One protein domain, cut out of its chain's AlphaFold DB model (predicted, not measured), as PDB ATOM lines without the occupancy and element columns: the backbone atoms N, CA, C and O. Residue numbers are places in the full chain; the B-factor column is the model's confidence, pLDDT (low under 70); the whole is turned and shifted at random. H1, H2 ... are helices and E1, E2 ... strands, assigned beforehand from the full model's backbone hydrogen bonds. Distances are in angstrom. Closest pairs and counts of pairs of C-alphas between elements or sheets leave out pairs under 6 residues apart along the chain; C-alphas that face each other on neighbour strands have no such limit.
ATOM      1  N   PRO A 466     -53.555  43.238  30.529       47.09
ATOM      2  CA  PRO A 466     -54.348  42.192  29.953       47.09
ATOM      3  C   PRO A 466     -55.644  41.978  30.744       47.09
ATOM      4  O   PRO A 466     -55.746  42.304  31.927       47.09
ATOM      5  N   LEU A 467     -56.629  41.395  30.072       52.81
ATOM      6  CA  LEU A 467     -57.877  40.933  30.672       52.81
ATOM      7  C   LEU A 467     -57.624  39.756  31.641       52.81
ATOM      8  O   LEU A 467     -56.523  39.198  31.694       52.81
ATOM      9  N   ASP A 468     -58.648  39.385  32.416       48.69
ATOM     10  CA  ASP A 468     -58.620  38.258  33.361       48.69
ATOM     11  C   ASP A 468     -57.944  37.005  32.761       48.69
ATOM     12  O   ASP A 468     -58.336  36.517  31.703       48.69
ATOM     13  N   GLY A 469     -56.929  36.468  33.455       52.16
ATOM     14  CA  GLY A 469     -56.218  35.233  33.069       52.16
ATOM     15  C   GLY A 469     -54.814  35.408  32.479       52.16
ATOM     16  O   GLY A 469     -54.147  34.418  32.183       52.16
ATOM     17  N   ALA A 470     -54.326  36.634  32.338       53.66
ATOM     18  CA  ALA A 470     -53.066  36.882  31.653       53.66
ATOM     19  C   ALA A 470     -51.807  36.963  32.531       53.66
ATOM     20  O   ALA A 470     -51.842  36.892  33.763       53.66
ATOM     21  N   ARG A 471     -50.657  37.049  31.843       63.19
ATOM     22  CA  ARG A 471     -49.309  37.015  32.425       63.19
ATOM     23  C   ARG A 471     -49.024  38.257  33.267       63.19
ATOM     24  O   ARG A 471     -49.472  39.349  32.939       63.19
ATOM     25  N   ALA A 472     -48.251  38.067  34.336       74.44
ATOM     26  CA  ALA A 472     -47.802  39.162  35.183       74.44
ATOM     27  C   ALA A 472     -46.749  40.039  34.495       74.44
ATOM     28  O   ALA A 472     -46.013  39.536  33.642       74.44
ATOM     29  N   SER A 473     -46.626  41.305  34.913       83.12
ATOM     30  CA  SER A 473     -45.580  42.204  34.400       83.12
ATOM     31  C   SER A 473     -44.182  41.614  34.607       83.12
ATOM     32  O   SER A 473     -43.350  41.653  33.700       83.12
ATOM     33  N   VAL A 474     -43.945  41.021  35.780       89.62
ATOM     34  CA  VAL A 474     -42.760  40.216  36.087       89.62
ATOM     35  C   VAL A 474     -43.199  38.813  36.494       89.62
ATOM     36  O   VAL A 474     -43.959  38.643  37.451       89.62
ATOM     37  N   ALA A 475     -42.704  37.800  35.790       91.00
ATOM     38  CA  ALA A 475     -42.958  36.396  36.083       91.00
ATOM     39  C   ALA A 475     -41.647  35.624  36.286       91.00
ATOM     40  O   ALA A 475     -40.718  35.754  35.491       91.00
ATOM     41  N   ILE A 476     -41.594  34.805  37.340       92.00
ATOM     42  CA  ILE A 476     -40.471  33.914  37.661       92.00
ATOM     43  C   ILE A 476     -41.014  32.498  37.844       92.00
ATOM     44  O   ILE A 476     -41.753  32.221  38.795       92.00
ATOM     45  N   LYS A 477     -40.644  31.602  36.932       91.38
ATOM     46  CA  LYS A 477     -41.163  30.236  36.840       91.38
ATOM     47  C   LYS A 477     -40.026  29.231  36.841       91.38
ATOM     48  O   LYS A 477     -39.072  29.399  36.083       91.38
ATOM     49  N   GLU A 478     -40.128  28.193  37.664       90.62
ATOM     50  CA  GLU A 478     -39.178  27.066  37.671       90.62
ATOM     51  C   GLU A 478     -37.704  27.519  37.746       90.62
ATOM     52  O   GLU A 478     -36.835  26.932  37.117       90.62
ATOM     53  N   SER A 479     -37.420  28.636  38.425       91.50
ATOM     54  CA  SER A 479     -36.105  29.293  38.389       91.50
ATOM     55  C   SER A 479     -35.389  29.197  39.730       91.50
ATOM     56  O   SER A 479     -36.048  29.208  40.766       91.50
ATOM     57  N   THR A 480     -34.057  29.162  39.725       92.62
ATOM     58  CA  THR A 480     -33.248  28.973  40.940       92.62
ATOM     59  C   THR A 480     -32.206  30.074  41.098       92.62
ATOM     60  O   THR A 480     -31.483  30.393  40.154       92.62
ATOM     61  N   GLY A 481     -32.104  30.662  42.293       90.62
ATOM     62  CA  GLY A 481     -31.080  31.674  42.574       90.62
ATOM     63  C   GLY A 481     -31.220  32.925  41.701       90.62
ATOM     64  O   GLY A 481     -30.220  33.504  41.275       90.62
ATOM     65  N   ALA A 482     -32.452  33.310  41.351       91.31
ATOM     66  CA  ALA A 482     -32.689  34.487  40.527       91.31
ATOM     67  C   ALA A 482     -32.722  35.759  41.389       91.31
ATOM     68  O   ALA A 482     -33.581  35.874  42.264       91.31
ATOM     69  N   HIS A 483     -31.835  36.730  41.132       93.50
ATOM     70  CA  HIS A 483     -31.893  38.054  41.762       93.50
ATOM     71  C   HIS A 483     -32.509  39.082  40.808       93.50
ATOM     72  O   HIS A 483     -31.894  39.466  39.817       93.50
ATOM     73  N   ILE A 484     -33.721  39.546  41.121       92.44
ATOM     74  CA  ILE A 484     -34.502  40.457  40.275       92.44
ATOM     75  C   ILE A 484     -34.707  41.806  40.952       92.44
ATOM     76  O   ILE A 484     -35.194  41.863  42.079       92.44
ATOM     77  N   LYS A 485     -34.403  42.893  40.231       93.44
ATOM     78  CA  LYS A 485     -34.773  44.269  40.601       93.44
ATOM     79  C   LYS A 485     -35.691  44.884  39.548       93.44
ATOM     80  O   LYS A 485     -35.253  45.086  38.415       93.44
ATOM     81  N   ALA A 486     -36.930  45.208  39.919       90.69
ATOM     82  CA  ALA A 486     -37.921  45.748  38.985       90.69
ATOM     83  C   ALA A 486     -38.652  46.988  39.513       90.69
ATOM     84  O   ALA A 486     -39.033  47.053  40.677       90.69
ATOM     85  N   THR A 487     -38.916  47.952  38.633       92.00
ATOM     86  CA  THR A 487     -39.890  49.028  38.860       92.00
ATOM     87  C   THR A 487     -41.040  48.866  37.875       92.00
ATOM     88  O   THR A 487     -40.823  48.914  36.669       92.00
ATOM     89  N   VAL A 488     -42.264  48.691  38.363       87.44
ATOM     90  CA  VAL A 488     -43.455  48.502  37.524       87.44
ATOM     91  C   VAL A 488     -44.448  49.619  37.803       87.44
ATOM     92  O   VAL A 488     -44.842  49.853  38.948       87.44
ATOM     93  N   ARG A 489     -44.871  50.320  36.748       85.94
ATOM     94  CA  ARG A 489     -45.934  51.328  36.814       85.94
ATOM     95  C   ARG A 489     -47.052  50.949  35.859       85.94
ATOM     96  O   ARG A 489     -46.930  51.127  34.650       85.94
ATOM     97  N   ALA A 490     -48.159  50.480  36.417       72.31
ATOM     98  CA  ALA A 490     -49.315  50.091  35.626       72.31
ATOM     99  C   ALA A 490     -50.277  51.267  35.401       72.31
ATOM    100  O   ALA A 490     -50.544  52.042  36.326       72.31
ATOM    101  N   LYS A 491     -50.808  51.395  34.179       68.31
ATOM    102  CA  LYS A 491     -51.696  52.493  33.758       68.31
ATOM    103  C   LYS A 491     -53.165  52.227  34.118       68.31
ATOM    104  O   LYS A 491     -53.581  51.089  34.269       68.31
ATOM    105  N   ALA A 492     -53.979  53.276  34.247       54.16
ATOM    106  CA  ALA A 492     -55.416  53.153  34.515       54.16
ATOM    107  C   ALA A 492     -56.166  52.482  33.338       54.16
ATOM    108  O   ALA A 492     -56.010  52.935  32.203       54.16
ATOM    109  N   GLY A 493     -56.996  51.453  33.592       52.25
ATOM    110  CA  GLY A 493     -57.921  50.934  32.569       52.25
ATOM    111  C   GLY A 493     -58.563  49.535  32.683       52.25
ATOM    112  O   GLY A 493     -59.327  49.215  31.780       52.25
ATOM    113  N   GLY A 494     -58.339  48.701  33.711       55.03
ATOM    114  CA  GLY A 494     -58.931  47.343  33.767       55.03
ATOM    115  C   GLY A 494     -58.877  46.654  35.140       55.03
ATOM    116  O   GLY A 494     -58.453  47.279  36.117       55.03
ATOM    117  N   ASP A 495     -59.333  45.391  35.205       56.75
ATOM    118  CA  ASP A 495     -59.153  44.496  36.362       56.75
ATOM    119  C   ASP A 495     -57.658  44.234  36.597       56.75
ATOM    120  O   ASP A 495     -56.879  44.070  35.655       56.75
ATOM    121  N   TYR A 496     -57.234  44.239  37.863       55.31
ATOM    122  CA  TYR A 496     -55.824  44.100  38.215       55.31
ATOM    123  C   TYR A 496     -55.349  42.663  37.965       55.31
ATOM    124  O   TYR A 496     -55.526  41.781  38.807       55.31
ATOM    125  N   GLY A 497     -54.686  42.440  36.830       62.28
ATOM    126  CA  GLY A 497     -53.745  41.331  36.689       62.28
ATOM    127  C   GLY A 497     -52.605  41.449  37.714       62.28
ATOM    128  O   GLY A 497     -52.329  42.525  38.252       62.28
ATOM    129  N   ARG A 498     -51.921  40.339  38.003       74.56
ATOM    130  CA  ARG A 498     -50.761  40.336  38.914       74.56
ATOM    131  C   ARG A 498     -49.629  41.166  38.308       74.56
ATOM    132  O   ARG A 498     -49.302  40.974  37.148       74.56
ATOM    133  N   GLN A 499     -48.978  42.028  39.081       81.25
ATOM    134  CA  GLN A 499     -47.773  42.731  38.615       81.25
ATOM    135  C   GLN A 499     -46.518  41.876  38.818       81.25
ATOM    136  O   GLN A 499     -45.612  41.896  37.989       81.25
ATOM    137  N   LEU A 500     -46.492  41.072  39.883       86.44
ATOM    138  CA  LEU A 500     -45.435  40.098  40.152       86.44
ATOM    139  C   LEU A 500     -46.035  38.711  40.394       86.44
ATOM    140  O   LEU A 500     -46.952  38.545  41.204       86.44
ATOM    141  N   TYR A 501     -45.479  37.705  39.723       89.31
ATOM    142  CA  TYR A 501     -45.854  36.305  39.891       89.31
ATOM    143  C   TYR A 501     -44.626  35.401  40.016       89.31
ATOM    144  O   TYR A 501     -43.853  35.262  39.071       89.31
ATOM    145  N   VAL A 502     -44.481  34.747  41.168       86.81
ATOM    146  CA  VAL A 502     -43.468  33.711  41.410       86.81
ATOM    147  C   VAL A 502     -44.170  32.366  41.583       86.81
ATOM    148  O   VAL A 502     -45.029  32.214  42.455       86.81
ATOM    149  N   GLU A 503     -43.831  31.402  40.734       85.38
ATOM    150  CA  GLU A 503     -44.450  30.073  40.699       85.38
ATOM    151  C   GLU A 503     -43.854  29.099  41.729       85.38
ATOM    152  O   GLU A 503     -42.790  29.336  42.295       85.38
ATOM    153  N   SER A 504     -44.549  27.982  41.973       77.75
ATOM    154  CA  SER A 504     -44.234  27.008  43.021       77.75
ATOM    155  C   SER A 504     -42.928  26.247  42.876       77.75
ATOM    156  O   SER A 504     -42.459  25.691  43.856       77.75
ATOM    157  N   LEU A 505     -42.333  26.214  41.689       84.69
ATOM    158  CA  LEU A 505     -41.063  25.523  41.455       84.69
ATOM    159  C   LEU A 505     -39.854  26.465  41.486       84.69
ATOM    160  O   LEU A 505     -38.734  26.018  41.268       84.69
ATOM    161  N   SER A 506     -40.064  27.757  41.746       86.81
ATOM    162  CA  SER A 506     -38.969  28.723  41.857       86.81
ATOM    163  C   SER A 506     -38.334  28.660  43.247       86.81
ATOM    164  O   SER A 506     -39.056  28.689  44.250       86.81
ATOM    165  N   THR A 507     -37.004  28.574  43.312       89.75
ATOM    166  CA  THR A 507     -36.252  28.352  44.554       89.75
ATOM    167  C   THR A 507     -35.159  29.386  44.792       89.75
ATOM    168  O   THR A 507     -34.505  29.837  43.853       89.75
ATOM    169  N   ASP A 508     -34.980  29.794  46.049       88.44
ATOM    170  CA  ASP A 508     -33.891  30.671  46.501       88.44
ATOM    171  C   ASP A 508     -33.751  31.975  45.685       88.44
ATOM    172  O   ASP A 508     -32.651  32.487  45.469       88.44
ATOM    173  N   CYS A 509     -34.865  32.524  45.186       90.50
ATOM    174  CA  CYS A 509     -34.851  33.782  44.439       90.50
ATOM    175  C   CYS A 509     -34.867  34.983  45.393       90.50
ATOM    176  O   CYS A 509     -35.621  34.997  46.367       90.50
ATOM    177  N   LEU A 510     -34.112  36.031  45.061       93.06
ATOM    178  CA  LEU A 510     -34.170  37.336  45.719       93.06
ATOM    179  C   LEU A 510     -34.901  38.330  44.813       93.06
ATOM    180  O   LEU A 510     -34.450  38.633  43.711       93.06
ATOM    181  N   ILE A 511     -36.025  38.862  45.274       93.69
ATOM    182  CA  ILE A 511     -36.884  39.749  44.491       93.69
ATOM    183  C   ILE A 511     -37.002  41.106  45.181       93.69
ATOM    184  O   ILE A 511     -37.516  41.211  46.293       93.69
ATOM    185  N   GLU A 512     -36.577  42.159  44.492       93.81
ATOM    186  CA  GLU A 512     -36.666  43.549  44.934       93.81
ATOM    187  C   GLU A 512     -37.533  44.340  43.946       93.81
ATOM    188  O   GLU A 512     -37.147  44.559  42.798       93.81
ATOM    189  N   VAL A 513     -38.729  44.761  44.361       91.06
ATOM    190  CA  VAL A 513     -39.697  45.393  43.446       91.06
ATOM    191  C   VAL A 513     -40.280  46.697  43.982       91.06
ATOM    192  O   VAL A 513     -40.617  46.799  45.160       91.06
ATOM    193  N   ASP A 514     -40.437  47.687  43.102       92.12
ATOM    194  CA  ASP A 514     -41.227  48.903  43.327       92.12
ATOM    195  C   ASP A 514     -42.427  48.896  42.371       92.12
ATOM    196  O   ASP A 514     -42.273  48.972  41.153       92.12
ATOM    197  N   LEU A 515     -43.624  48.731  42.920       89.38
ATOM    198  CA  LEU A 515     -44.863  48.478  42.199       89.38
ATOM    199  C   LEU A 515     -45.831  49.635  42.430       89.38
ATOM    200  O   LEU A 515     -46.176  49.957  43.565       89.38
ATOM    201  N   THR A 516     -46.310  50.258  41.357       87.25
ATOM    202  CA  THR A 516     -47.358  51.280  41.422       87.25
ATOM    203  C   THR A 516     -48.549  50.867  40.564       87.25
ATOM    204  O   THR A 516     -48.424  50.663  39.356       87.25
ATOM    205  N   ALA A 517     -49.721  50.785  41.187       79.31
ATOM    206  CA  ALA A 517     -51.004  50.552  40.534       79.31
ATOM    207  C   ALA A 517     -51.798  51.870  40.458       79.31
ATOM    208  O   ALA A 517     -52.085  52.489  41.486       79.31
ATOM    209  N   ALA A 518     -52.112  52.330  39.243       73.88
ATOM    210  CA  ALA A 518     -52.869  53.562  38.996       73.88
ATOM    211  C   ALA A 518     -54.385  53.411  39.268       73.88
ATOM    212  O   ALA A 518     -54.874  52.289  39.378       73.88
ATOM    213  N   PRO A 519     -55.146  54.522  39.377       59.22
ATOM    214  CA  PRO A 519     -56.521  54.499  39.853       59.22
ATOM    215  C   PRO A 519     -57.449  53.805  38.856       59.22
ATOM    216  O   PRO A 519     -57.722  54.343  37.785       59.22
ATOM    217  N   THR A 520     -57.977  52.635  39.209       55.19
ATOM    218  CA  THR A 520     -59.162  52.073  38.544       55.19
ATOM    219  C   THR A 520     -60.279  51.789  39.543       55.19
ATOM    220  O   THR A 520     -60.069  51.672  40.755       55.19
ATOM    221  N   THR A 521     -61.496  51.738  39.006       46.00
ATOM    222  CA  THR A 521     -62.789  51.634  39.695       46.00
ATOM    223  C   THR A 521     -63.188  50.202  40.078       46.00
ATOM    224  O   THR A 521     -64.252  50.018  40.670       46.00
ATOM    225  N   ALA A 522     -62.380  49.185  39.765       47.12
ATOM    226  CA  ALA A 522     -62.794  47.788  39.881       47.12
ATOM    227  C   ALA A 522     -62.350  47.130  41.200       47.12
ATOM    228  O   ALA A 522     -61.164  47.044  41.520       47.12
ATOM    229  N   ARG A 523     -63.331  46.623  41.961       46.94
ATOM    230  CA  ARG A 523     -63.131  45.555  42.951       46.94
ATOM    231  C   ARG A 523     -63.049  44.238  42.178       46.94
ATOM    232  O   ARG A 523     -64.087  43.743  41.749       46.94
ATOM    233  N   THR A 524     -61.873  43.630  42.065       49.56
ATOM    234  CA  THR A 524     -61.780  42.230  41.627       49.56
ATOM    235  C   THR A 524     -62.480  41.359  42.673       49.56
ATOM    236  O   THR A 524     -61.990  41.190  43.793       49.56
ATOM    237  N   ALA A 525     -63.661  40.839  42.336       44.84
ATOM    238  CA  ALA A 525     -64.473  39.998  43.220       44.84
ATOM    239  C   ALA A 525     -63.820  38.628  43.525       44.84
ATOM    240  O   ALA A 525     -64.257  37.933  44.439       44.84
ATOM    241  N   GLY A 526     -62.742  38.260  42.821       52.53
ATOM    242  CA  GLY A 526     -61.897  37.095  43.096       52.53
ATOM    243  C   GLY A 526     -60.489  37.530  43.493       52.53
ATOM    244  O   GLY A 526     -59.761  38.119  42.704       52.53
ATOM    245  N   GLY A 527     -60.111  37.297  44.748       53.34
ATOM    246  CA  GLY A 527     -58.934  37.908  45.354       53.34
ATOM    247  C   GLY A 527     -57.591  37.400  44.836       53.34
ATOM    248  O   GLY A 527     -57.162  36.315  45.234       53.34
ATOM    249  N   THR A 528     -56.876  38.246  44.098       63.78
ATOM    250  CA  THR A 528     -55.439  38.082  43.862       63.78
ATOM    251  C   THR A 528     -54.700  39.347  44.291       63.78
ATOM    252  O   THR A 528     -55.154  40.458  44.022       63.78
ATOM    253  N   GLY A 529     -53.621  39.190  45.059       69.31
ATOM    254  CA  GLY A 529     -52.745  40.315  45.395       69.31
ATOM    255  C   GLY A 529     -52.023  40.871  44.160       69.31
ATOM    256  O   GLY A 529     -51.915  40.184  43.142       69.31
ATOM    257  N   LEU A 530     -51.478  42.094  44.254       81.88
ATOM    258  CA  LEU A 530     -50.590  42.650  43.210       81.88
ATOM    259  C   LEU A 530     -49.330  41.793  43.028       81.88
ATOM    260  O   LEU A 530     -48.790  41.686  41.924       81.88
ATOM    261  N   VAL A 531     -48.890  41.169  44.118       86.62
ATOM    262  CA  VAL A 531     -47.795  40.205  44.171       86.62
ATOM    263  C   VAL A 531     -48.348  38.848  44.581       86.62
ATOM    264  O   VAL A 531     -49.058  38.765  45.580       86.62
ATOM    265  N   ARG A 532     -47.975  37.780  43.868       89.31
ATOM    266  CA  ARG A 532     -48.175  36.394  44.321       89.31
ATOM    267  C   ARG A 532     -46.855  35.635  44.354       89.31
ATOM    268  O   ARG A 532     -46.146  35.604  43.351       89.31
ATOM    269  N   ILE A 533     -46.575  34.976  45.474       89.00
ATOM    270  CA  ILE A 533     -45.344  34.210  45.702       89.00
ATOM    271  C   ILE A 533     -45.710  32.776  46.051       89.00
ATOM    272  O   ILE A 533     -46.359  32.575  47.072       89.00
ATOM    273  N   SER A 534     -45.310  31.795  45.232       85.38
ATOM    274  CA  SER A 534     -45.677  30.390  45.474       85.38
ATOM    275  C   SER A 534     -44.529  29.387  45.630       85.38
ATOM    276  O   SER A 534     -44.797  28.231  45.958       85.38
ATOM    277  N   GLY A 535     -43.282  29.810  45.397       83.38
ATOM    278  CA  GLY A 535     -42.083  28.956  45.389       83.38
ATOM    279  C   GLY A 535     -41.505  28.623  46.768       83.38
ATOM    280  O   GLY A 535     -42.205  28.710  47.776       83.38
ATOM    281  N   PHE A 536     -40.220  28.255  46.811       85.19
ATOM    282  CA  PHE A 536     -39.503  27.831  48.022       85.19
ATOM    283  C   PHE A 536     -38.303  28.727  48.328       85.19
ATOM    284  O   PHE A 536     -37.545  29.064  47.428       85.19
ATOM    285  N   GLY A 537     -38.110  29.107  49.592       85.19
ATOM    286  CA  GLY A 537     -36.920  29.872  49.992       85.19
ATOM    287  C   GLY A 537     -36.789  31.253  49.335       85.19
ATOM    288  O   GLY A 537     -35.714  31.842  49.369       85.19
ATOM    289  N   ASN A 538     -37.851  31.787  48.720       88.88
ATOM    290  CA  ASN A 538     -37.765  33.079  48.042       88.88
ATOM    291  C   ASN A 538     -37.788  34.220  49.059       88.88
ATOM    292  O   ASN A 538     -38.608  34.221  49.979       88.88
ATOM    293  N   GLU A 539     -36.942  35.221  48.848       92.06
ATOM    294  CA  GLU A 539     -36.916  36.465  49.609       92.06
ATOM    295  C   GLU A 539     -37.524  37.596  48.776       92.06
ATOM    296  O   GLU A 539     -37.081  37.863  47.661       92.06
ATOM    297  N   VAL A 540     -38.530  38.286  49.317       91.75
ATOM    298  CA  VAL A 540     -39.205  39.398  48.640       91.75
ATOM    299  C   VAL A 540     -39.123  40.675  49.461       91.75
ATOM    300  O   VAL A 540     -39.597  40.732  50.596       91.75
ATOM    301  N   ARG A 541     -38.583  41.724  48.840       93.31
ATOM    302  CA  ARG A 541     -38.547  43.105  49.329       93.31
ATOM    303  C   ARG A 541     -39.377  43.959  48.382       93.31
ATOM    304  O   ARG A 541     -38.992  44.178  47.235       93.31
ATOM    305  N   ALA A 542     -40.536  44.421  48.835       90.75
ATOM    306  CA  ALA A 542     -41.489  45.102  47.966       90.75
ATOM    307  C   ALA A 542     -41.865  46.487  48.496       90.75
ATOM    308  O   ALA A 542     -42.245  46.641  49.657       90.75
ATOM    309  N   ARG A 543     -41.829  47.491  47.619       92.25
ATOM    310  CA  ARG A 543     -42.547  48.754  47.795       92.25
ATOM    311  C   ARG A 543     -43.764  48.728  46.884       92.25
ATOM    312  O   ARG A 543     -43.620  48.536  45.687       92.25
ATOM    313  N   ILE A 544     -44.957  48.887  47.438       89.38
ATOM    314  CA  ILE A 544     -46.215  48.772  46.706       89.38
ATOM    315  C   ILE A 544     -47.061  50.007  46.982       89.38
ATOM    316  O   ILE A 544     -47.340  50.332  48.134       89.38
ATOM    317  N   ARG A 545     -47.497  50.685  45.923       88.81
ATOM    318  CA  ARG A 545     -48.401  51.833  45.979       88.81
ATOM    319  C   ARG A 545     -49.669  51.535  45.188       88.81
ATOM    320  O   ARG A 545     -49.617  51.419  43.967       88.81
ATOM    321  N   ASN A 546     -50.808  51.477  45.867       84.12
ATOM    322  CA  ASN A 546     -52.124  51.445  45.234       84.12
ATOM    323  C   ASN A 546     -52.742  52.849  45.235       84.12
ATOM    324  O   ASN A 546     -52.980  53.429  46.293       84.12
ATOM    325  N   MET A 547     -53.012  53.393  44.050       81.75
ATOM    326  CA  MET A 547     -53.667  54.693  43.876       81.75
ATOM    327  C   MET A 547     -55.165  54.574  43.545       81.75
ATOM    328  O   MET A 547     -55.814  55.590  43.310       81.75
ATOM    329  N   GLY A 548     -55.705  53.353  43.470       75.88
ATOM    330  CA  GLY A 548     -57.089  53.062  43.098       75.88
ATOM    331  C   GLY A 548     -57.989  52.629  44.253       75.88
ATOM    332  O   GLY A 548     -57.776  52.980  45.416       75.88
ATOM    333  N   ALA A 549     -59.042  51.884  43.907       71.88
ATOM    334  CA  ALA A 549     -59.990  51.329  44.869       71.88
ATOM    335  C   ALA A 549     -59.336  50.321  45.838       71.88
ATOM    336  O   ALA A 549     -58.238  49.811  45.607       71.88
ATOM    337  N   SER A 550     -60.044  50.011  46.932       73.25
ATOM    338  CA  SER A 550     -59.598  49.011  47.910       73.25
ATOM    339  C   SER A 550     -59.414  47.639  47.261       73.25
ATOM    340  O   SER A 550     -60.379  47.063  46.758       73.25
ATOM    341  N   MET A 551     -58.206  47.088  47.363       75.62
ATOM    342  CA  MET A 551     -57.890  45.708  46.977       75.62
ATOM    343  C   MET A 551     -57.915  44.780  48.198       75.62
ATOM    344  O   MET A 551     -57.847  45.248  49.335       75.62
ATOM    345  N   ARG A 552     -57.990  43.458  47.986       81.06
ATOM    346  CA  ARG A 552     -57.913  42.487  49.091       81.06
ATOM    347  C   ARG A 552     -56.511  42.423  49.685       81.06
ATOM    348  O   ARG A 552     -56.383  42.595  50.890       81.06
ATOM    349  N   ALA A 553     -55.489  42.194  48.858       84.25
ATOM    350  CA  ALA A 553     -54.115  42.082  49.331       84.25
ATOM    351  C   ALA A 553     -53.106  42.849  48.476       84.25
ATOM    352  O   ALA A 553     -53.306  42.976  47.269       84.25
ATOM    353  N   ALA A 554     -52.024  43.352  49.081       85.69
ATOM    354  CA  ALA A 554     -50.887  43.867  48.312       85.69
ATOM    355  C   ALA A 554     -49.941  42.717  47.938       85.69
ATOM    356  O   ALA A 554     -49.601  42.549  46.766       85.69
ATOM    357  N   ILE A 555     -49.595  41.880  48.922       89.00
ATOM    358  CA  ILE A 555     -48.772  40.677  48.750       89.00
ATOM    359  C   ILE A 555     -49.569  39.449  49.170       89.00
ATOM    360  O   ILE A 555     -50.065  39.384  50.289       89.00
ATOM    361  N   GLU A 556     -49.650  38.465  48.282       89.25
ATOM    362  CA  GLU A 556     -50.204  37.141  48.540       89.25
ATOM    363  C   GLU A 556     -49.073  36.104  48.554       89.25
ATOM    364  O   GLU A 556     -48.374  35.907  47.557       89.25
ATOM    365  N   VAL A 557     -48.892  35.420  49.681       86.94
ATOM    366  CA  VAL A 557     -47.925  34.322  49.819       86.94
ATOM    367  C   VAL A 557     -48.684  33.002  49.848       86.94
ATOM    368  O   VAL A 557     -49.546  32.806  50.702       86.94
ATOM    369  N   GLN A 558     -48.355  32.099  48.928       84.19
ATOM    370  CA  GLN A 558     -48.970  30.784  48.788       84.19
ATOM    371  C   GLN A 558     -47.911  29.692  48.623       84.19
ATOM    372  O   GLN A 558     -47.652  29.241  47.514       84.19
ATOM    373  N   SER A 559     -47.290  29.237  49.709       66.44
ATOM    374  CA  SER A 559     -46.344  28.118  49.604       66.44
ATOM    375  C   SER A 559     -47.087  26.797  49.397       66.44
ATOM    376  O   SER A 559     -48.172  26.583  49.932       66.44
ATOM    377  N   SER A 560     -46.500  25.893  48.616       60.38
ATOM    378  CA  SER A 560     -46.962  24.502  48.501       60.38
ATOM    379  C   SER A 560     -46.056  23.507  49.238       60.38
ATOM    380  O   SER A 560     -46.351  22.313  49.236       60.38
ATOM    381  N   SER A 561     -44.969  23.959  49.882       55.84
ATOM    382  CA  SER A 561     -44.029  23.075  50.590       55.84
ATOM    383  C   SER A 561     -43.418  23.682  51.865       55.84
ATOM    384  O   SER A 561     -43.660  24.838  52.213       55.84
ATOM    385  N   ALA A 562     -42.630  22.862  52.571       51.75
ATOM    386  CA  ALA A 562     -42.055  23.112  53.894       51.75
ATOM    387  C   ALA A 562     -40.933  24.175  53.951       51.75
ATOM    388  O   ALA A 562     -40.562  24.594  55.050       51.75
ATOM    389  N   ASN A 563     -40.403  24.624  52.807       62.25
ATOM    390  CA  ASN A 563     -39.293  25.582  52.745       62.25
ATOM    391  C   ASN A 563     -39.814  27.011  52.544       62.25
ATOM    392  O   ASN A 563     -40.385  27.347  51.506       62.25
ATOM    393  N   GLY A 564     -39.636  27.837  53.572       75.00
ATOM    394  CA  GLY A 564     -40.364  29.083  53.756       75.00
ATOM    395  C   GLY A 564     -40.002  30.237  52.833       75.00
ATOM    396  O   GLY A 564     -38.831  30.557  52.668       75.00
ATOM    397  N   ASN A 565     -41.013  30.914  52.281       83.69
ATOM    398  CA  ASN A 565     -40.826  32.222  51.647       83.69
ATOM    399  C   ASN A 565     -40.688  33.304  52.726       83.69
ATOM    400  O   ASN A 565     -41.410  33.281  53.728       83.69
ATOM    401  N   ARG A 566     -39.802  34.276  52.498       86.31
ATOM    402  CA  ARG A 566     -39.570  35.412  53.390       86.31
ATOM    403  C   ARG A 566     -40.011  36.713  52.727       86.31
ATOM    404  O   ARG A 566     -39.531  37.062  51.654       86.31
ATOM    405  N   VAL A 567     -40.900  37.453  53.376       88.12
ATOM    406  CA  VAL A 567     -41.263  38.823  52.987       88.12
ATOM    407  C   VAL A 567     -40.580  39.770  53.965       88.12
ATOM    408  O   VAL A 567     -40.807  39.650  55.166       88.12
ATOM    409  N   ILE A 568     -39.731  40.671  53.473       86.62
ATOM    410  CA  ILE A 568     -38.921  41.573  54.303       86.62
ATOM    411  C   ILE A 568     -39.274  43.024  54.007       86.62
ATOM    412  O   ILE A 568     -39.216  43.468  52.860       86.62
ATOM    413  N   ASP A 569     -39.587  43.762  55.069       84.12
ATOM    414  CA  ASP A 569     -39.856  45.200  55.082       84.12
ATOM    415  C   ASP A 569     -40.783  45.669  53.951       84.12
ATOM    416  O   ASP A 569     -40.453  46.625  53.236       84.12
ATOM    417  N   PRO A 570     -41.949  45.018  53.759       88.50
ATOM    418  CA  PRO A 570     -42.903  45.466  52.763       88.50
ATOM    419  C   PRO A 570     -43.342  46.902  53.081       88.50
ATOM    420  O   PRO A 570     -43.827  47.195  54.171       88.50
ATOM    421  N   LYS A 571     -43.176  47.806  52.111       90.69
ATOM    422  CA  LYS A 571     -43.629  49.201  52.188       90.69
ATOM    423  C   LYS A 571     -44.890  49.348  51.362       90.69
ATOM    424  O   LYS A 571     -44.800  49.458  50.142       90.69
ATOM    425  N   VAL A 572     -46.050  49.346  52.005       87.94
ATOM    426  CA  VAL A 572     -47.351  49.335  51.331       87.94
ATOM    427  C   VAL A 572     -48.091  50.641  51.600       87.94
ATOM    428  O   VAL A 572     -48.358  50.987  52.748       87.94
ATOM    429  N   THR A 573     -48.451  51.364  50.540       87.62
ATOM    430  CA  THR A 573     -49.277  52.577  50.609       87.62
ATOM    431  C   THR A 573     -50.510  52.458  49.719       87.62
ATOM    432  O   THR A 573     -50.468  51.839  48.658       87.62
ATOM    433  N   GLY A 574     -51.619  53.058  50.149       85.56
ATOM    434  CA  GLY A 574     -52.910  52.952  49.469       85.56
ATOM    435  C   GLY A 574     -53.924  52.115  50.241       85.56
ATOM    436  O   GLY A 574     -53.725  51.787  51.408       85.56
ATOM    437  N   THR A 575     -55.038  51.792  49.586       82.62
ATOM    438  CA  THR A 575     -56.176  51.127  50.232       82.62
ATOM    439  C   THR A 575     -56.110  49.614  50.007       82.62
ATOM    440  O   THR A 575     -56.356  49.136  48.896       82.62
ATOM    441  N   PHE A 576     -55.806  48.850  51.057       82.75
ATOM    442  CA  PHE A 576     -55.811  47.382  51.048       82.75
ATOM    443  C   PHE A 576     -56.557  46.836  52.261       82.75
ATOM    444  O   PHE A 576     -56.344  47.320  53.373       82.75
ATOM    445  N   GLN A 577     -57.358  45.786  52.062       82.25
ATOM    446  CA  GLN A 577     -57.943  45.034  53.172       82.25
ATOM    447  C   GLN A 577     -56.830  44.391  54.007       82.25
ATOM    448  O   GLN A 577     -56.831  44.534  55.219       82.25
ATOM    449  N   TYR A 578     -55.834  43.772  53.372       82.25
ATOM    450  CA  TYR A 578     -54.676  43.178  54.037       82.25
ATOM    451  C   TYR A 578     -53.397  43.507  53.258       82.25
ATOM    452  O   TYR A 578     -53.193  42.959  52.184       82.25
ATOM    453  N   PRO A 579     -52.504  44.386  53.734       86.88
ATOM    454  CA  PRO A 579     -51.209  44.604  53.091       86.88
ATOM    455  C   PRO A 579     -50.476  43.303  52.733       86.88
ATOM    456  O   PRO A 579     -50.011  43.151  51.603       86.88
ATOM    457  N   VAL A 580     -50.458  42.333  53.648       86.38
ATOM    458  CA  VAL A 580     -49.937  40.986  53.386       86.38
ATOM    459  C   VAL A 580     -51.004  39.947  53.717       86.38
ATOM    460  O   VAL A 580     -51.622  39.987  54.780       86.38
ATOM    461  N   GLU A 581     -51.215  39.000  52.813       87.81
ATOM    462  CA  GLU A 581     -52.091  37.848  52.994       87.81
ATOM    463  C   GLU A 581     -51.302  36.551  52.767       87.81
ATOM    464  O   GLU A 581     -50.651  36.375  51.739       87.81
ATOM    465  N   ILE A 582     -51.385  35.622  53.717       84.56
ATOM    466  CA  ILE A 582     -50.725  34.314  53.661       84.56
ATOM    467  C   ILE A 582     -51.805  33.237  53.532       84.56
ATOM    468  O   ILE A 582     -52.698  33.146  54.380       84.56
ATOM    469  N   ARG A 583     -51.740  32.425  52.471       81.06
ATOM    470  CA  ARG A 583     -52.734  31.395  52.133       81.06
ATOM    471  C   ARG A 583     -52.086  30.026  51.948       81.06
ATOM    472  O   ARG A 583     -51.246  29.908  51.075       81.06
ATOM    473  N   GLN A 584     -52.597  28.999  52.642       67.12
ATOM    474  CA  GLN A 584     -52.258  27.565  52.494       67.12
ATOM    475  C   GLN A 584     -50.748  27.199  52.586       67.12
ATOM    476  O   GLN A 584     -49.862  27.935  52.182       67.12
ATOM    477  N   GLY A 585     -50.447  26.001  53.103       55.38
ATOM    478  CA  GLY A 585     -49.240  25.256  52.703       55.38
ATOM    479  C   GLY A 585     -47.849  25.695  53.203       55.38
ATOM    480  O   GLY A 585     -46.877  25.492  52.480       55.38
ATOM    481  N   SER A 586     -47.712  26.062  54.488       59.81
ATOM    482  CA  SER A 586     -46.461  26.048  55.311       59.81
ATOM    483  C   SER A 586     -45.557  27.307  55.371       59.81
ATOM    484  O   SER A 586     -45.451  28.078  54.423       59.81
ATOM    485  N   ASN A 587     -44.876  27.450  56.523       65.00
ATOM    486  CA  ASN A 587     -43.635  28.182  56.856       65.00
ATOM    487  C   ASN A 587     -43.346  29.537  56.173       65.00
ATOM    488  O   ASN A 587     -42.240  29.751  55.703       65.00
ATOM    489  N   ALA A 588     -44.259  30.505  56.133       71.62
ATOM    490  CA  ALA A 588     -43.880  31.863  55.712       71.62
ATOM    491  C   ALA A 588     -43.195  32.635  56.856       71.62
ATOM    492  O   ALA A 588     -43.649  32.571  57.997       71.62
ATOM    493  N   VAL A 589     -42.151  33.411  56.559       74.88
ATOM    494  CA  VAL A 589     -41.602  34.412  57.487       74.88
ATOM    495  C   VAL A 589     -41.951  35.795  56.956       74.88
ATOM    496  O   VAL A 589     -41.545  36.159  55.856       74.88
ATOM    497  N   VAL A 590     -42.692  36.584  57.725       80.38
ATOM    498  CA  VAL A 590     -42.986  37.978  57.381       80.38
ATOM    499  C   VAL A 590     -42.321  38.881  58.400       80.38
ATOM    500  O   VAL A 590     -42.725  38.936  59.557       80.38
ATOM    501  N   GLU A 591     -41.301  39.593  57.947       80.12
ATOM    502  CA  GLU A 591     -40.645  40.673  58.669       80.12
ATOM    503  C   GLU A 591     -41.186  42.005  58.191       80.12
ATOM    504  O   GLU A 591     -41.092  42.320  57.006       80.12
ATOM    505  N   TYR A 592     -41.746  42.788  59.103       78.62
ATOM    506  CA  TYR A 592     -42.381  44.046  58.745       78.62
ATOM    507  C   TYR A 592     -42.261  45.084  59.852       78.62
ATOM    508  O   TYR A 592     -42.103  44.757  61.023       78.62
ATOM    509  N   GLU A 593     -42.390  46.349  59.474       78.81
ATOM    510  CA  GLU A 593     -42.612  47.446  60.409       78.81
ATOM    511  C   GLU A 593     -44.074  47.904  60.258       78.81
ATOM    512  O   GLU A 593     -44.476  48.260  59.146       78.81
ATOM    513  N   PRO A 594     -44.900  47.895  61.322       76.75
ATOM    514  CA  PRO A 594     -46.317  48.251  61.237       76.75
ATOM    515  C   PRO A 594     -46.570  49.629  60.615       76.75
ATOM    516  O   PRO A 594     -47.533  49.801  59.871       76.75
ATOM    517  N   SER A 595     -45.679  50.594  60.866       77.12
ATOM    518  CA  SER A 595     -45.742  51.960  60.321       77.12
ATOM    519  C   SER A 595     -45.674  52.004  58.784       77.12
ATOM    520  O   SER A 595     -46.143  52.963  58.169       77.12
ATOM    521  N   LEU A 596     -45.115  50.963  58.158       79.19
ATOM    522  CA  LEU A 596     -44.926  50.844  56.712       79.19
ATOM    523  C   LEU A 596     -46.072  50.093  56.018       79.19
ATOM    524  O   LEU A 596     -46.056  49.965  54.791       79.19
ATOM    525  N   LEU A 597     -47.061  49.608  56.776       80.56
ATOM    526  CA  LEU A 597     -48.197  48.836  56.282       80.56
ATOM    527  C   LEU A 597     -49.501  49.639  56.383       80.56
ATOM    528  O   LEU A 597     -50.251  49.513  57.351       80.56
ATOM    529  N   ALA A 598     -49.819  50.438  55.362       75.75
ATOM    530  CA  ALA A 598     -51.115  51.114  55.294       75.75
ATOM    531  C   ALA A 598     -52.245  50.098  55.027       75.75
ATOM    532  O   ALA A 598     -52.294  49.485  53.959       75.75
ATOM    533  N   SER A 599     -53.160  49.918  55.984       71.31
ATOM    534  CA  SER A 599     -54.291  48.982  55.892       71.31
ATOM    535  C   SER A 599     -55.625  49.664  56.204       71.31
ATOM    536  O   SER A 599     -55.680  50.596  57.003       71.31
ATOM    537  N   THR A 600     -56.715  49.176  55.600       71.56
ATOM    538  CA  THR A 600     -58.092  49.486  56.033       71.56
ATOM    539  C   THR A 600     -58.628  48.518  57.087       71.56
ATOM    540  O   THR A 600     -59.698  48.751  57.648       71.56
ATOM    541  N   SER A 601     -57.905  47.431  57.349       65.94
ATOM    542  CA  SER A 601     -58.186  46.455  58.396       65.94
ATOM    543  C   SER A 601     -57.402  46.790  59.662       65.94
ATOM    544  O   SER A 601     -56.308  47.344  59.608       65.94
ATOM    545  N   SER A 602     -57.925  46.373  60.816       69.00
ATOM    546  CA  SER A 602     -57.168  46.370  62.074       69.00
ATOM    547  C   SER A 602     -56.029  45.342  62.080       69.00
ATOM    548  O   SER A 602     -55.149  45.400  62.931       69.00
ATOM    549  N   THR A 603     -56.055  44.385  61.148       72.50
ATOM    550  CA  THR A 603     -55.065  43.312  61.013       72.50
ATOM    551  C   THR A 603     -54.289  43.505  59.703       72.50
ATOM    552  O   THR A 603     -54.813  43.144  58.647       72.50
ATOM    553  N   PRO A 604     -53.070  44.079  59.731       77.75
ATOM    554  CA  PRO A 604     -52.310  44.396  58.517       77.75
ATOM    555  C   PRO A 604     -51.720  43.155  57.823       77.75
ATOM    556  O   PRO A 604     -51.360  43.214  56.647       77.75
ATOM    557  N   VAL A 605     -51.646  42.025  58.533       83.06
ATOM    558  CA  VAL A 605     -51.204  40.735  57.995       83.06
ATOM    559  C   VAL A 605     -52.264  39.675  58.279       83.06
ATOM    560  O   VAL A 605     -52.492  39.326  59.434       83.06
ATOM    561  N   LEU A 606     -52.919  39.151  57.241       83.81
ATOM    562  CA  LEU A 606     -53.867  38.044  57.384       83.81
ATOM    563  C   LEU A 606     -53.155  36.702  57.222       83.81
ATOM    564  O   LEU A 606     -52.556  36.441  56.181       83.81
ATOM    565  N   VAL A 607     -53.320  35.814  58.202       82.62
ATOM    566  CA  VAL A 607     -52.933  34.400  58.100       82.62
ATOM    567  C   VAL A 607     -54.199  33.563  57.935       82.62
ATOM    568  O   VAL A 607     -55.021  33.486  58.848       82.62
ATOM    569  N   ALA A 608     -54.400  32.965  56.758       78.44
ATOM    570  CA  ALA A 608     -55.582  32.148  56.491       78.44
ATOM    571  C   ALA A 608     -55.576  30.853  57.322       78.44
ATOM    572  O   ALA A 608     -54.520  30.272  57.597       78.44
ATOM    573  N   SER A 609     -56.768  30.367  57.682       63.72
ATOM    574  CA  SER A 609     -56.934  29.106  58.409       63.72
ATOM    575  C   SER A 609     -56.306  27.924  57.653       63.72
ATOM    576  O   SER A 609     -56.360  27.844  56.427       63.72
ATOM    577  N   GLY A 610     -55.681  27.002  58.393       63.41
ATOM    578  CA  GLY A 610     -54.962  25.853  57.824       63.41
ATOM    579  C   GLY A 610     -53.505  26.129  57.431       63.41
ATOM    580  O   GLY A 610     -52.821  25.216  56.972       63.41
ATOM    581  N   THR A 611     -53.007  27.351  57.630       66.50
ATOM    582  CA  THR A 611     -51.579  27.668  57.491       66.50
ATOM    583  C   THR A 611     -50.835  27.280  58.775       66.50
ATOM    584  O   THR A 611     -51.274  27.627  59.869       66.50
ATOM    585  N   THR A 612     -49.713  26.565  58.667       63.31
ATOM    586  CA  THR A 612     -48.876  26.137  59.803       63.31
ATOM    587  C   THR A 612     -47.471  26.743  59.716       63.31
ATOM    588  O   THR A 612     -46.977  27.018  58.622       63.31
ATOM    589  N   GLY A 613     -46.835  26.986  60.871       64.38
ATOM    590  CA  GLY A 613     -45.432  27.422  60.968       64.38
ATOM    591  C   GLY A 613     -45.120  28.826  60.431       64.38
ATOM    592  O   GLY A 613     -43.968  29.137  60.151       64.38
ATOM    593  N   THR A 614     -46.134  29.678  60.261       72.62
ATOM    594  CA  THR A 614     -45.929  31.080  59.867       72.62
ATOM    595  C   THR A 614     -45.325  31.881  61.017       72.62
ATOM    596  O   THR A 614     -45.860  31.860  62.122       72.62
ATOM    597  N   VAL A 615     -44.255  32.626  60.741       70.94
ATOM    598  CA  VAL A 615     -43.592  33.526  61.691       70.94
ATOM    599  C   VAL A 615     -43.858  34.968  61.273       70.94
ATOM    600  O   VAL A 615     -43.521  35.374  60.161       70.94
ATOM    601  N   LEU A 616     -44.451  35.753  62.172       77.19
ATOM    602  CA  LEU A 616     -44.648  37.194  62.003       77.19
ATOM    603  C   LEU A 616     -43.679  37.934  62.931       77.19
ATOM    604  O   LEU A 616     -43.789  37.801  64.152       77.19
ATOM    605  N   ARG A 617     -42.750  38.697  62.347       72.19
ATOM    606  CA  ARG A 617     -41.716  39.480  63.038       72.19
ATOM    607  C   ARG A 617     -42.011  40.972  62.883       72.19
ATOM    608  O   ARG A 617     -41.826  41.540  61.805       72.19
ATOM    609  N   ASP A 618     -42.451  41.601  63.966       72.00
ATOM    610  CA  ASP A 618     -42.644  43.050  64.035       72.00
ATOM    611  C   ASP A 618     -41.312  43.741  64.370       72.00
ATOM    612  O   ASP A 618     -40.854  43.723  65.516       72.00
ATOM    613  N   LYS A 619     -40.691  44.391  63.382       68.25
ATOM    614  CA  LYS A 619     -39.418  45.100  63.554       68.25
ATOM    615  C   LYS A 619     -39.510  46.325  64.455       68.25
ATOM    616  O   LYS A 619     -38.495  46.708  65.041       68.25
ATOM    617  N   SER A 620     -40.692  46.921  64.618       64.62
ATOM    618  CA  SER A 620     -40.863  48.046  65.543       64.62
ATOM    619  C   SER A 620     -40.677  47.613  67.000       64.62
ATOM    620  O   SER A 620     -40.227  48.407  67.822       64.62
ATOM    621  N   SER A 621     -40.902  46.328  67.300       52.09
ATOM    622  CA  SER A 621     -40.634  45.752  68.621       52.09
ATOM    623  C   SER A 621     -39.138  45.518  68.894       52.09
ATOM    624  O   SER A 621     -38.707  45.602  70.045       52.09
ATOM    625  N   THR A 622     -38.336  45.299  67.842       49.50
ATOM    626  CA  THR A 622     -36.865  45.188  67.907       49.50
ATOM    627  C   THR A 622     -36.145  46.533  67.784       49.50
ATOM    628  O   THR A 622     -34.987  46.645  68.175       49.50
ATOM    629  N   ALA A 623     -36.818  47.578  67.293       42.69
ATOM    630  CA  ALA A 623     -36.265  48.922  67.102       42.69
ATOM    631  C   ALA A 623     -36.167  49.753  68.400       42.69
ATOM    632  O   ALA A 623     -36.125  50.983  68.365       42.69
TER     633      ALA A 623
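This is residues 466 to 623 of the 824 residues of an uncharacterized protein of Arthrobacter alpinus (UniProt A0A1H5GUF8). The chain is wound in stacked turns, a solenoid, with one wall of E1, E3, E5, E7, E10 and E12 and a second wall of E2, E4, E6, E8, E9, E11 and E13, joined by loops at the turns. The walls make a sandwich, two sheets face to face, and the short H1 follows E13 at the last end of the stack. You will find 158 printed residues with thirteen named strands, E1 to E13 in turn, and then one named helix, H1; the class is mostly strand, though under half of the residues are in named elements. One sheet has the order E1, E3, E5, E7, E10, E12, the other is branched at E6, and in both the neighbours are parallel. The whole is compact, with a radius of gyration of the C-alphas of 14.4 A, and rounded, spanning 38 by 35 by 29 A.

Start at C-alpha 474, at (-42.760, 40.216, 36.087), where E1, residues 474 to 477, begins. After two residues comes E2, residues 480 to 490, the longest strand by residues, 27.1 A from first to last C-alpha; it bends by 60 degrees at residue 483. E3 is residues 500 to 502, and E4, residues 510 to 517, runs 22.0 A. Pass the unnamed stretch 518 to 530 to reach E5, residues 531 to 533. E6, residues 539 to 546, runs 21.8 A, from C-alpha 539 at (-36.916, 36.465, 49.609) to C-alpha 546 at (-52.124, 51.445, 45.234). E7, residues 551 to 557, runs 15.4 A. E8, residues 566 to 568, runs on into E9, residues 571 to 573, across a break of 2 residues, at 68 degrees. E10, residues 576 to 582, runs 14.3 A. E11 is residues 589 to 592, E12 residues 605 to 607 and E13 residues 615 to 618. H1, residues 619 to 622, ends at C-alpha 622, at (-36.865, 45.188, 67.907).

Begin at E6 in the branched sheet, where E4 lies on one side and E8 and E9 on the other side. E6 is staggered: look for N 511 and O 539 at 2.8 A towards E4, N 540 and O 566 at 2.8 A towards E8, and N 544 and O 571 at 2.8 A towards E9. E4 has E6 on one side and the edge strand E2 on the other side; E2 and E4 are parallel at 12 degrees, with N 484 and O 510 at 2.8 A. E8 has E6 on one side and E11 on the other side, with N 567 and O 589 at 2.9 A between E8 and E11; E11 in turn has E8 on one side and the edge strand E13 on the other side, with N 590 and O 615 at 2.8 A between E11 and E13. This sheet is twisted. In the other sheet, E1 and E12 are the edge strands. Its inner strands E7 and E10 are parallel at 19 degrees; find N 577 and O 551 at 2.8 A. E10 and E12 are parallel at 43 degrees, with N 606 and O 580 at 2.9 A. Across the sandwich, the parts that face each other are 9.4 A centre to centre; the closest C-alphas of E6 and E7 are those of Ile 544 and Ala 554, 7.0 A apart. H1 is only just not on the branched sheet, with 4 pairs of C-alphas within 10 A; it is too short for any O i to N i+4 pair, and its one O i to N i+3 pair is within hydrogen-bond range.

The two C-alphas farthest apart are those of Leu 467 and Ala 623, at 43.1 A. The printed part has no cut. The links E4 to E5 and E11 to E12 are long, with 13 and 12 residues. The mean pLDDT of the printed part is 76.6, and 45 residues are under 70, among them 466 to 471, 519 to 529 and 619 to 623.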